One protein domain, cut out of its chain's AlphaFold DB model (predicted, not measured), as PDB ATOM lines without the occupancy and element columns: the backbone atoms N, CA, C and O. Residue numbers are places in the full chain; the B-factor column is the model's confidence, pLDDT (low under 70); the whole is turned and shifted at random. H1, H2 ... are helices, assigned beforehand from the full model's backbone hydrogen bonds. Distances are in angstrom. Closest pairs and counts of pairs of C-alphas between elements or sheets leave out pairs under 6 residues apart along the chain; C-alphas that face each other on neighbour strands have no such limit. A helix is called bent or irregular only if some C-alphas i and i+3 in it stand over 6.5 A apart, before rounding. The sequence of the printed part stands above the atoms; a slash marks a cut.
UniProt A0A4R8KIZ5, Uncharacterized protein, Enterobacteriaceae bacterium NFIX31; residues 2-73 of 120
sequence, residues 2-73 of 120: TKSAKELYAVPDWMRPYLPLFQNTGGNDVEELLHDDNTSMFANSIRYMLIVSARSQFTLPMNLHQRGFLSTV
ATOM      1  N   THR A   2     169.818 108.591 236.640       74.06
ATOM      2  CA  THR A   2     170.551 108.106 235.459       74.06
ATOM      3  C   THR A   2     172.026 107.977 235.826       74.06
ATOM      4  O   THR A   2     172.571 108.906 236.415       74.06
ATOM      5  N   LYS A   3     172.656 106.836 235.524       77.38
ATOM      6  CA  LYS A   3     174.093 106.648 235.772       77.38
ATOM      7  C   LYS A   3     174.905 107.614 234.909       77.38
ATOM      8  O   LYS A   3     174.583 107.802 233.736       77.38
ATOM      9  N   SER A   4     175.952 108.193 235.483       87.12
ATOM     10  CA  SER A   4     176.931 109.009 234.759       87.12
ATOM     11  C   SER A   4     177.765 108.158 233.793       87.12
ATOM     12  O   SER A   4     177.870 106.939 233.952       87.12
ATOM     13  N   ALA A   5     178.407 108.786 232.801       82.88
ATOM     14  CA  ALA A   5     179.294 108.076 231.874       82.88
ATOM     15  C   ALA A   5     180.456 107.376 232.601       82.88
ATOM     16  O   ALA A   5     180.808 106.250 232.256       82.88
ATOM     17  N   LYS A   6     180.989 107.997 233.660       86.81
ATOM     18  CA  LYS A   6     182.024 107.402 234.519       86.81
ATOM     19  C   LYS A   6     181.559 106.109 235.186       86.81
ATOM     20  O   LYS A   6     182.318 105.151 235.264       86.81
ATOM     21  N   GLU A   7     180.307 106.062 235.639       85.88
ATOM     22  CA  GLU A   7     179.728 104.855 236.242       85.88
ATOM     23  C   GLU A   7     179.377 103.790 235.195       85.88
ATOM     24  O   GLU A   7     179.493 102.597 235.467       85.88
ATOM     25  N   LEU A   8     178.918 104.201 234.009       87.31
ATOM     26  CA  LEU A   8     178.498 103.280 232.950       87.31
ATOM     27  C   LEU A   8     179.688 102.622 232.237       87.31
ATOM     28  O   LEU A   8     179.598 101.460 231.844       87.31
ATOM     29  N   TYR A   9     180.793 103.353 232.098       92.69
ATOM     30  CA  TYR A   9     182.000 102.930 231.390       92.69
ATOM     31  C   TYR A   9     183.207 102.811 232.326       92.69
ATOM     32  O   TYR A   9     184.337 103.129 231.951       92.69
ATOM     33  N   ALA A  10     182.979 102.359 233.559       94.38
ATOM     34  CA  ALA A  10     184.061 101.980 234.456       94.38
ATOM     35  C   ALA A  10     184.828 100.791 233.852       94.38
ATOM     36  O   ALA A  10     184.253  99.716 233.664       94.38
ATOM     37  N   VAL A  11     186.109 100.986 233.522       93.12
ATOM     38  CA  VAL A  11     186.935  99.952 232.884       93.12
ATOM     39  C   VAL A  11     187.483  98.987 233.942       93.12
ATOM     40  O   VAL A  11     188.280  99.404 234.784       93.12
ATOM     41  N   PRO A  12     187.096  97.699 233.921       91.56
ATOM     42  CA  PRO A  12     187.661  96.697 234.816       91.56
ATOM     43  C   PRO A  12     189.060  96.269 234.359       91.56
ATOM     44  O   PRO A  12     189.386  96.333 233.174       91.56
ATOM     45  N   ASP A  13     189.863  95.745 235.286       90.38
ATOM     46  CA  ASP A  13     191.270  95.411 235.027       90.38
ATOM     47  C   ASP A  13     191.470  94.426 233.873       90.38
ATOM     48  O   ASP A  13     192.374  94.609 233.062       90.38
ATOM     49  N   TRP A  14     190.585  93.434 233.730       84.81
ATOM     50  CA  TRP A  14     190.653  92.470 232.628       84.81
ATOM     51  C   TRP A  14     190.472  93.120 231.251       84.81
ATOM     52  O   TRP A  14     190.946  92.577 230.260       84.81
ATOM     53  N   MET A  15     189.793  94.270 231.166       87.19
ATOM     54  CA  MET A  15     189.543  94.961 229.901       87.19
ATOM     55  C   MET A  15     190.699  95.889 229.505       87.19
ATOM     56  O   MET A  15     190.879  96.165 228.318       87.19
ATOM     57  N   ARG A  16     191.507  96.344 230.471       89.94
ATOM     58  CA  ARG A  16     192.612  97.292 230.241       89.94
ATOM     59  C   ARG A  16     193.564  96.873 229.109       89.94
ATOM     60  O   ARG A  16     193.870  97.733 228.284       89.94
ATOM     61  N   PRO A  17     193.977  95.594 228.979       85.75
ATOM     62  CA  PRO A  17     194.841  95.154 227.880       85.75
ATOM     63  C   PRO A  17     194.223  95.315 226.483       85.75
ATOM     64  O   PRO A  17     194.952  95.372 225.499       85.75
ATOM     65  N   TYR A  18     192.893  95.397 226.382       82.81
ATOM     66  CA  TYR A  18     192.183  95.527 225.110       82.81
ATOM     67  C   TYR A  18     191.954  96.983 224.693       82.81
ATOM     68  O   TYR A  18     191.659  97.219 223.524       82.81
ATOM     69  N   LEU A  19     192.103  97.963 225.598       88.19
ATOM     70  CA  LEU A  19     191.907  99.379 225.258       88.19
ATOM     71  C   LEU A  19     192.816  99.840 224.104       88.19
ATOM     72  O   LEU A  19     192.292 100.455 223.177       88.19
ATOM     73  N   PRO A  20     194.122  99.494 224.057       87.06
ATOM     74  CA  PRO A  20     194.981  99.869 222.929       87.06
ATOM     75  C   PRO A  20     194.553  99.261 221.585       87.06
ATOM     76  O   PRO A  20     195.000  99.714 220.536       87.06
ATOM     77  N   LEU A  21     193.702  98.228 221.596       83.44
ATOM     78  CA  LEU A  21     193.197  97.582 220.385       83.44
ATOM     79  C   LEU A  21     191.966  98.291 219.809       83.44
ATOM     80  O   LEU A  21     191.555  97.962 218.691       83.44
ATOM     81  N   PHE A  22     191.371  99.236 220.546       85.12
ATOM     82  CA  PHE A  22     190.215  99.989 220.075       85.12
ATOM     83  C   PHE A  22     190.615 100.815 218.859       85.12
ATOM     84  O   PHE A  22     191.608 101.538 218.856       85.12
ATOM     85  N   GLN A  23     189.817 100.694 217.808       85.88
ATOM     86  CA  GLN A  23     190.026 101.415 216.560       85.88
ATOM     87  C   GLN A  23     189.132 102.653 216.517       85.88
ATOM     88  O   GLN A  23     188.190 102.780 217.300       85.88
ATOM     89  N   ASN A  24     189.402 103.561 215.577       86.38
ATOM     90  CA  ASN A  24     188.638 104.801 215.395       86.38
ATOM     91  C   ASN A  24     188.607 105.696 216.646       86.38
ATOM     92  O   ASN A  24     187.584 106.298 216.960       86.38
ATOM     93  N   THR A  25     189.727 105.793 217.363       87.06
ATOM     94  CA  THR A  25     189.884 106.718 218.498       87.06
ATOM     95  C   THR A  25     190.376 108.096 218.059       87.06
ATOM     96  O   THR A  25     190.391 109.033 218.851       87.06
ATOM     97  N   GLY A  26     190.827 108.240 216.806       86.62
ATOM     98  CA  GLY A  26     191.463 109.468 216.320       86.62
ATOM     99  C   GLY A  26     192.756 109.816 217.066       86.62
ATOM    100  O   GLY A  26     193.124 110.984 217.105       86.62
ATOM    101  N   GLY A  27     193.401 108.829 217.702       89.25
ATOM    102  CA  GLY A  27     194.583 109.031 218.547       89.25
ATOM    103  C   GLY A  27     194.280 109.519 219.967       89.25
ATOM    104  O   GLY A  27     195.216 109.746 220.727       89.25
ATOM    105  N   ASN A  28     193.004 109.675 220.334       93.31
ATOM    106  CA  ASN A  28     192.605 110.046 221.692       93.31
ATOM    107  C   ASN A  28     192.702 108.841 222.632       93.31
ATOM    108  O   ASN A  28     192.593 107.687 222.202       93.31
ATOM    109  N   ASP A  29     192.841 109.132 223.922       95.94
ATOM    110  CA  ASP A  29     192.723 108.119 224.960       95.94
ATOM    111  C   ASP A  29     191.305 107.521 224.977       95.94
ATOM    112  O   ASP A  29     190.296 108.217 224.829       95.94
ATOM    113  N   VAL A  30     191.225 106.199 225.126       95.00
ATOM    114  CA  VAL A  30     189.944 105.485 225.077       95.00
ATOM    115  C   VAL A  30     189.108 105.775 226.315       95.00
ATOM    116  O   VAL A  30     187.898 105.945 226.183       95.00
ATOM    117  N   GLU A  31     189.711 105.844 227.503       95.50
ATOM    118  CA  GLU A  31     188.968 106.142 228.731       95.50
ATOM    119  C   GLU A  31     188.430 107.579 228.704       95.50
ATOM    120  O   GLU A  31     187.269 107.793 229.058       95.50
ATOM    121  N   GLU A  32     189.196 108.534 228.165       95.94
ATOM    122  CA  GLU A  32     188.713 109.896 227.914       95.94
ATOM    123  C   GLU A  32     187.458 109.890 227.027       95.94
ATOM    124  O   GLU A  32     186.434 110.471 227.394       95.94
ATOM    125  N   LEU A  33     187.495 109.187 225.889       96.00
ATOM    126  CA  LEU A  33     186.339 109.076 224.993       96.00
ATOM    127  C   LEU A  33     185.148 108.364 225.656       96.00
ATOM    128  O   LEU A  33     183.997 108.739 225.432       96.00
ATOM    129  N   LEU A  34     185.391 107.337 226.471       95.75
ATOM    130  CA  LEU A  34     184.331 106.616 227.179       95.75
ATOM    131  C   LEU A  34     183.614 107.515 228.193       95.75
ATOM    132  O   LEU A  34     182.383 107.446 228.316       95.75
ATOM    133  N   HIS A  35     184.362 108.369 228.891       96.88
ATOM    134  CA  HIS A  35     183.850 109.227 229.962       96.88
ATOM    135  C   HIS A  35     183.393 110.613 229.500       96.88
ATOM    136  O   HIS A  35     182.828 111.339 230.312       96.88
ATOM    137  N   ASP A  36     183.559 110.964 228.222       94.44
ATOM    138  CA  ASP A  36     183.095 112.241 227.671       94.44
ATOM    139  C   ASP A  36     181.558 112.284 227.558       94.44
ATOM    140  O   ASP A  36     180.930 111.631 226.714       94.44
ATOM    141  N   ASP A  37     180.935 113.032 228.463       92.62
ATOM    142  CA  ASP A  37     179.499 113.313 228.526       92.62
ATOM    143  C   ASP A  37     179.130 114.726 228.047       92.62
ATOM    144  O   ASP A  37     177.948 115.042 227.912       92.62
ATOM    145  N   ASN A  38     180.128 115.558 227.745       92.94
ATOM    146  CA  ASN A  38     179.938 116.971 227.416       92.94
ATOM    147  C   ASN A  38     179.882 117.210 225.905       92.94
ATOM    148  O   ASN A  38     179.274 118.175 225.438       92.94
ATOM    149  N   THR A  39     180.501 116.329 225.122       90.06
ATOM    150  CA  THR A  39     180.494 116.432 223.668       90.06
ATOM    151  C   THR A  39     179.165 115.939 223.098       90.06
ATOM    152  O   THR A  39     178.809 114.769 223.227       90.06
ATOM    153  N   SER A  40     178.448 116.818 222.393       88.19
ATOM    154  CA  SER A  40     177.241 116.467 221.632       88.19
ATOM    155  C   SER A  40     177.504 116.419 220.126       88.19
ATOM    156  O   SER A  40     178.411 117.081 219.617       88.19
ATOM    157  N   MET A  41     176.651 115.698 219.387       82.25
ATOM    158  CA  MET A  41     176.743 115.609 217.923       82.25
ATOM    159  C   MET A  41     176.622 116.965 217.210       82.25
ATOM    160  O   MET A  41     177.156 117.122 216.117       82.25
ATOM    161  N   PHE A  42     175.928 117.932 217.820       87.31
ATOM    162  CA  PHE A  42     175.723 119.267 217.251       87.31
ATOM    163  C   PHE A  42     176.882 120.218 217.564       87.31
ATOM    164  O   PHE A  42     177.141 121.131 216.787       87.31
ATOM    165  N   ALA A  43     177.580 120.002 218.683       90.44
ATOM    166  CA  ALA A  43     178.732 120.808 219.075       90.44
ATOM    167  C   ALA A  43     180.024 120.334 218.394       90.44
ATOM    168  O   ALA A  43     180.823 121.150 217.944       90.44
ATOM    169  N   ASN A  44     180.235 119.017 218.314       91.00
ATOM    170  CA  ASN A  44     181.395 118.430 217.655       91.00
ATOM    171  C   ASN A  44     181.071 117.009 217.176       91.00
ATOM    172  O   ASN A  44     181.231 116.025 217.902       91.00
ATOM    173  N   SER A  45     180.617 116.912 215.928       81.38
ATOM    174  CA  SER A  45     180.181 115.655 215.319       81.38
ATOM    175  C   SER A  45     181.308 114.629 215.186       81.38
ATOM    176  O   SER A  45     181.064 113.442 215.386       81.38
ATOM    177  N   ILE A  46     182.541 115.062 214.909       85.38
ATOM    178  CA  ILE A  46     183.692 114.161 214.766       85.38
ATOM    179  C   ILE A  46     183.992 113.496 216.106       85.38
ATOM    180  O   ILE A  46     183.966 112.270 216.201       85.38
ATOM    181  N   ARG A  47     184.208 114.288 217.163       89.12
ATOM    182  CA  ARG A  47     184.516 113.753 218.497       89.12
ATOM    183  C   ARG A  47     183.361 112.912 219.039       89.12
ATOM    184  O   ARG A  47     183.601 111.837 219.577       89.12
ATOM    185  N   TYR A  48     182.116 113.330 218.801       83.62
ATOM    186  CA  TYR A  48     180.940 112.531 219.142       83.62
ATOM    187  C   TYR A  48     180.950 111.148 218.472       83.62
ATOM    188  O   TYR A  48     180.665 110.143 219.123       83.62
ATOM    189  N   MET A  49     181.331 111.059 217.195       83.12
ATOM    190  CA  MET A  49     181.440 109.771 216.503       83.12
ATOM    191  C   MET A  49     182.562 108.885 217.067       83.12
ATOM    192  O   MET A  49     182.371 107.672 217.166       83.12
ATOM    193  N   LEU A  50     183.689 109.462 217.504       88.06
ATOM    194  CA  LEU A  50     184.758 108.717 218.189       88.06
ATOM    195  C   LEU A  50     184.276 108.162 219.543       88.06
ATOM    196  O   LEU A  50     184.496 106.988 219.842       88.06
ATOM    197  N   ILE A  51     183.534 108.964 220.318       90.50
ATOM    198  CA  ILE A  51     182.909 108.552 221.590       90.50
ATOM    199  C   ILE A  51     181.964 107.366 221.373       90.50
ATOM    200  O   ILE A  51     182.047 106.353 222.074       90.50
ATOM    201  N   VAL A  52     181.072 107.454 220.382       87.31
ATOM    202  CA  VAL A  52     180.140 106.364 220.049       87.31
ATOM    203  C   VAL A  52     180.900 105.101 219.634       87.31
ATOM    204  O   VAL A  52     180.532 104.000 220.052       87.31
ATOM    205  N   SER A  53     181.984 105.244 218.865       85.12
ATOM    206  CA  SER A  53     182.818 104.114 218.451       85.12
ATOM    207  C   SER A  53     183.481 103.413 219.641       85.12
ATOM    208  O   SER A  53     183.387 102.188 219.755       85.12
ATOM    209  N   ALA A  54     184.086 104.170 220.561       89.75
ATOM    210  CA  ALA A  54     184.703 103.626 221.770       89.75
ATOM    211  C   ALA A  54     183.668 102.918 222.661       89.75
ATOM    212  O   ALA A  54     183.865 101.774 223.073       89.75
ATOM    213  N   ARG A  55     182.507 103.541 222.895       92.62
ATOM    214  CA  ARG A  55     181.433 102.967 223.727       92.62
ATOM    215  C   ARG A  55     180.844 101.686 223.139       92.62
ATOM    216  O   ARG A  55     180.533 100.757 223.888       92.62
ATOM    217  N   SER A  56     180.715 101.604 221.814       83.88
ATOM    218  CA  SER A  56     180.282 100.384 221.122       83.88
ATOM    219  C   SER A  56     181.290  99.242 221.315       83.88
ATOM    220  O   SER A  56     180.913  98.141 221.724       83.88
ATOM    221  N   GLN A  57     182.583  99.533 221.116       85.00
ATOM    222  CA  GLN A  57     183.678  98.569 221.282       85.00
ATOM    223  C   GLN A  57     183.855  98.105 222.738       85.00
ATOM    224  O   GLN A  57     184.234  96.961 222.962       85.00
ATOM    225  N   PHE A  58     183.508  98.939 223.724       88.12
ATOM    226  CA  PHE A  58     183.489  98.582 225.148       88.12
ATOM    227  C   PHE A  58     182.309  97.681 225.534       88.12
ATOM    228  O   PHE A  58     182.464  96.674 226.229       88.12
ATOM    229  N   THR A  59     181.103  98.048 225.096       83.38
ATOM    230  CA  THR A  59     179.849  97.452 225.590       83.38
ATOM    231  C   THR A  59     179.755  95.962 225.272       83.38
ATOM    232  O   THR A  59     179.232  95.168 226.055       83.38
ATOM    233  N   LEU A  60     180.263  95.566 224.113       77.06
ATOM    234  CA  LEU A  60     180.102  94.220 223.595       77.06
ATOM    235  C   LEU A  60     180.942  93.177 224.359       77.06
ATOM    236  O   LEU A  60     180.337  92.240 224.888       77.06
ATOM    237  N   PRO A  61     182.265  93.349 224.548       75.19
ATOM    238  CA  PRO A  61     183.036  92.538 225.486       75.19
ATOM    239  C   PRO A  61     182.457  92.573 226.903       75.19
ATOM    240  O   PRO A  61     182.321  91.529 227.528       75.19
ATOM    241  N   MET A  62     182.026  93.732 227.410       79.88
ATOM    242  CA  MET A  62     181.453  93.808 228.759       79.88
ATOM    243  C   MET A  62     180.245  92.873 228.934       79.88
ATOM    244  O   MET A  62     180.179  92.099 229.890       79.88
ATOM    245  N   ASN A  63     179.327  92.878 227.965       77.56
ATOM    246  CA  ASN A  63     178.151  92.007 227.970       77.56
ATOM    247  C   ASN A  63     178.519  90.520 227.884       77.56
ATOM    248  O   ASN A  63     177.872  89.686 228.517       77.56
ATOM    249  N   LEU A  64     179.545  90.174 227.106       74.38
ATOM    250  CA  LEU A  64     180.025  88.797 226.977       74.38
ATOM    251  C   LEU A  64     180.672  88.307 228.277       74.38
ATOM    252  O   LEU A  64     180.441  87.169 228.685       74.38
ATOM    253  N   HIS A  65     181.418  89.172 228.966       74.12
ATOM    254  CA  HIS A  65     182.053  88.864 230.247       74.12
ATOM    255  C   HIS A  65     181.025  88.679 231.353       74.12
ATOM    256  O   HIS A  65     181.067  87.686 232.072       74.12
ATOM    257  N   GLN A  66     180.052  89.585 231.450       75.62
ATOM    258  CA  GLN A  66     178.967  89.486 232.431       75.62
ATOM    259  C   GLN A  66     178.125  88.217 232.268       75.62
ATOM    260  O   GLN A  66     177.564  87.717 233.238       75.62
ATOM    261  N   ARG A  67     178.046  87.679 231.048       73.75
ATOM    262  CA  ARG A  67     177.338  86.431 230.747       73.75
ATOM    263  C   ARG A  67     178.220  85.181 230.860       73.75
ATOM    264  O   ARG A  67     177.748  84.094 230.550       73.75
ATOM    265  N   GLY A  68     179.477  85.323 231.286       71.81
ATOM    266  CA  GLY A  68     180.408  84.206 231.471       71.81
ATOM    267  C   GLY A  68     180.982  83.630 230.175       71.81
ATOM    268  O   GLY A  68     181.570  82.555 230.200       71.81
ATOM    269  N   PHE A  69     180.838  84.322 229.043       63.56
ATOM    270  CA  PHE A  69     181.391  83.867 227.767       63.56
ATOM    271  C   PHE A  69     182.851  84.290 227.582       63.56
ATOM    272  O   PHE A  69     183.573  83.641 226.840       63.56
ATOM    273  N   LEU A  70     183.346  85.327 228.270       58.47
ATOM    274  CA  LEU A  70     184.732  85.778 228.065       58.47
ATOM    275  C   LEU A  70     185.832  84.903 228.671       58.47
ATOM    276  O   LEU A  70     186.971  85.020 228.240       58.47
ATOM    277  N   SER A  71     185.515  83.968 229.571       52.97
ATOM    278  CA  SER A  71     186.490  82.949 229.994       52.97
ATOM    279  C   SER A  71     186.748  81.883 228.918       52.97
ATOM    280  O   SER A  71     187.690  81.109 229.041       52.97
ATOM    281  N   THR A  72     185.906  81.820 227.879       45.28
ATOM    282  CA  THR A  72     185.968  80.851 226.768       45.28
ATOM    283  C   THR A  72     186.102  81.505 225.390       45.28
ATOM    284  O   THR A  72     186.294  80.812 224.392       45.28
ATOM    285  N   VAL A  73     186.020  82.833 225.313       48.75
ATOM    286  CA  VAL A  73     186.123  83.601 224.070       48.75
ATOM    287  C   VAL A  73     187.592  83.845 223.752       48.75
ATOM    288  O   VAL A  73     188.252  84.698 224.336       48.75
TER     289      VAL A  73
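What this domain is: This is residues 2 to 73 of the 120 residues of an uncharacterized protein of Enterobacteriaceae bacterium NFIX31 (UniProt A0A4R8KIZ5). One long, nearly straight helix, H4, makes the longest axis, and three short helices, H1, H2 and H3, gather with their links on one side of it. H3 crosses H4 nearly at right angles and packs on its residues 50 to 55; H2 is near H4 farther along, and H1 packs on H3 but stays away from H4. The printed part has 72 residues, with four named helices in the order H1, H2, H3, H4 and no named strand, and its class is all helix. The whole is compact, with a radius of gyration of the C-alphas of 12.7 A, and flat, with spans of 41 by 29 by 16 A.

How they stand to each other: Start at Thr 2 and go on to H1, residues 5 to 8. It touches H3, residues 30 to 35, where the closest C-alphas, those of Ala 5 and His 35, are 5.1 A apart. Next comes H2, residues 13 to 21, which is apart from H1. H2 and H3 are close but not clearly touching: the closest C-alphas, those of Leu 19 and Val 30, are 6.4 A apart, and the helices run opposite ways at a steep tilt of 64 degrees. H4, residues 45 to 66, touches H3 with its residues 50 to 55 alone; look at the closest C-alphas, those of Leu 33 and Ile 51, 4.9 A apart. H3 and H4 are about perpendicular, at 86 degrees. H2 and H4 are near each other, with 12 pairs of C-alphas within 10 A, while H1 and H4 are apart. In the backbone of H3 every O i to N i+4 pair is within hydrogen-bond range; H4 has 16 of 18, H2 has 1 of 5 beside 4 of 6 O i to N i+3 pairs, and H1 is too short for an i+4 pair.

Where its parts are: Find C-alpha 5 at (179.294, 108.076, 231.874), where H1 begins; it ends at residue 8, 5.0 A on. H2 runs 14.9 A from Asp 13 to Leu 21 and is only just irregular: C-alphas 14 and 17 are 6.9 A apart. H3 runs 8.7 A from Val 30, with its C-alpha at (189.944, 105.485, 225.077), to His 35. H4 runs 31.3 A from Ser 45 to Gln 66, whose C-alpha is at (178.967, 89.486, 232.431). It is neither bent nor irregular, but only just: C-alphas 57 and 60 are 6.1 A apart.

The domain as a whole: The two C-alphas farthest apart, those of Ala 43 and Thr 72, are 41.3 A from each other. The printed part has no cut. The link from H1 to H2 is tight, those from H2 to H3 and from H3 to H4 are short, and no link is long. The mean pLDDT of the printed part is 84.3; look for values under 70 at residues 69 to 73.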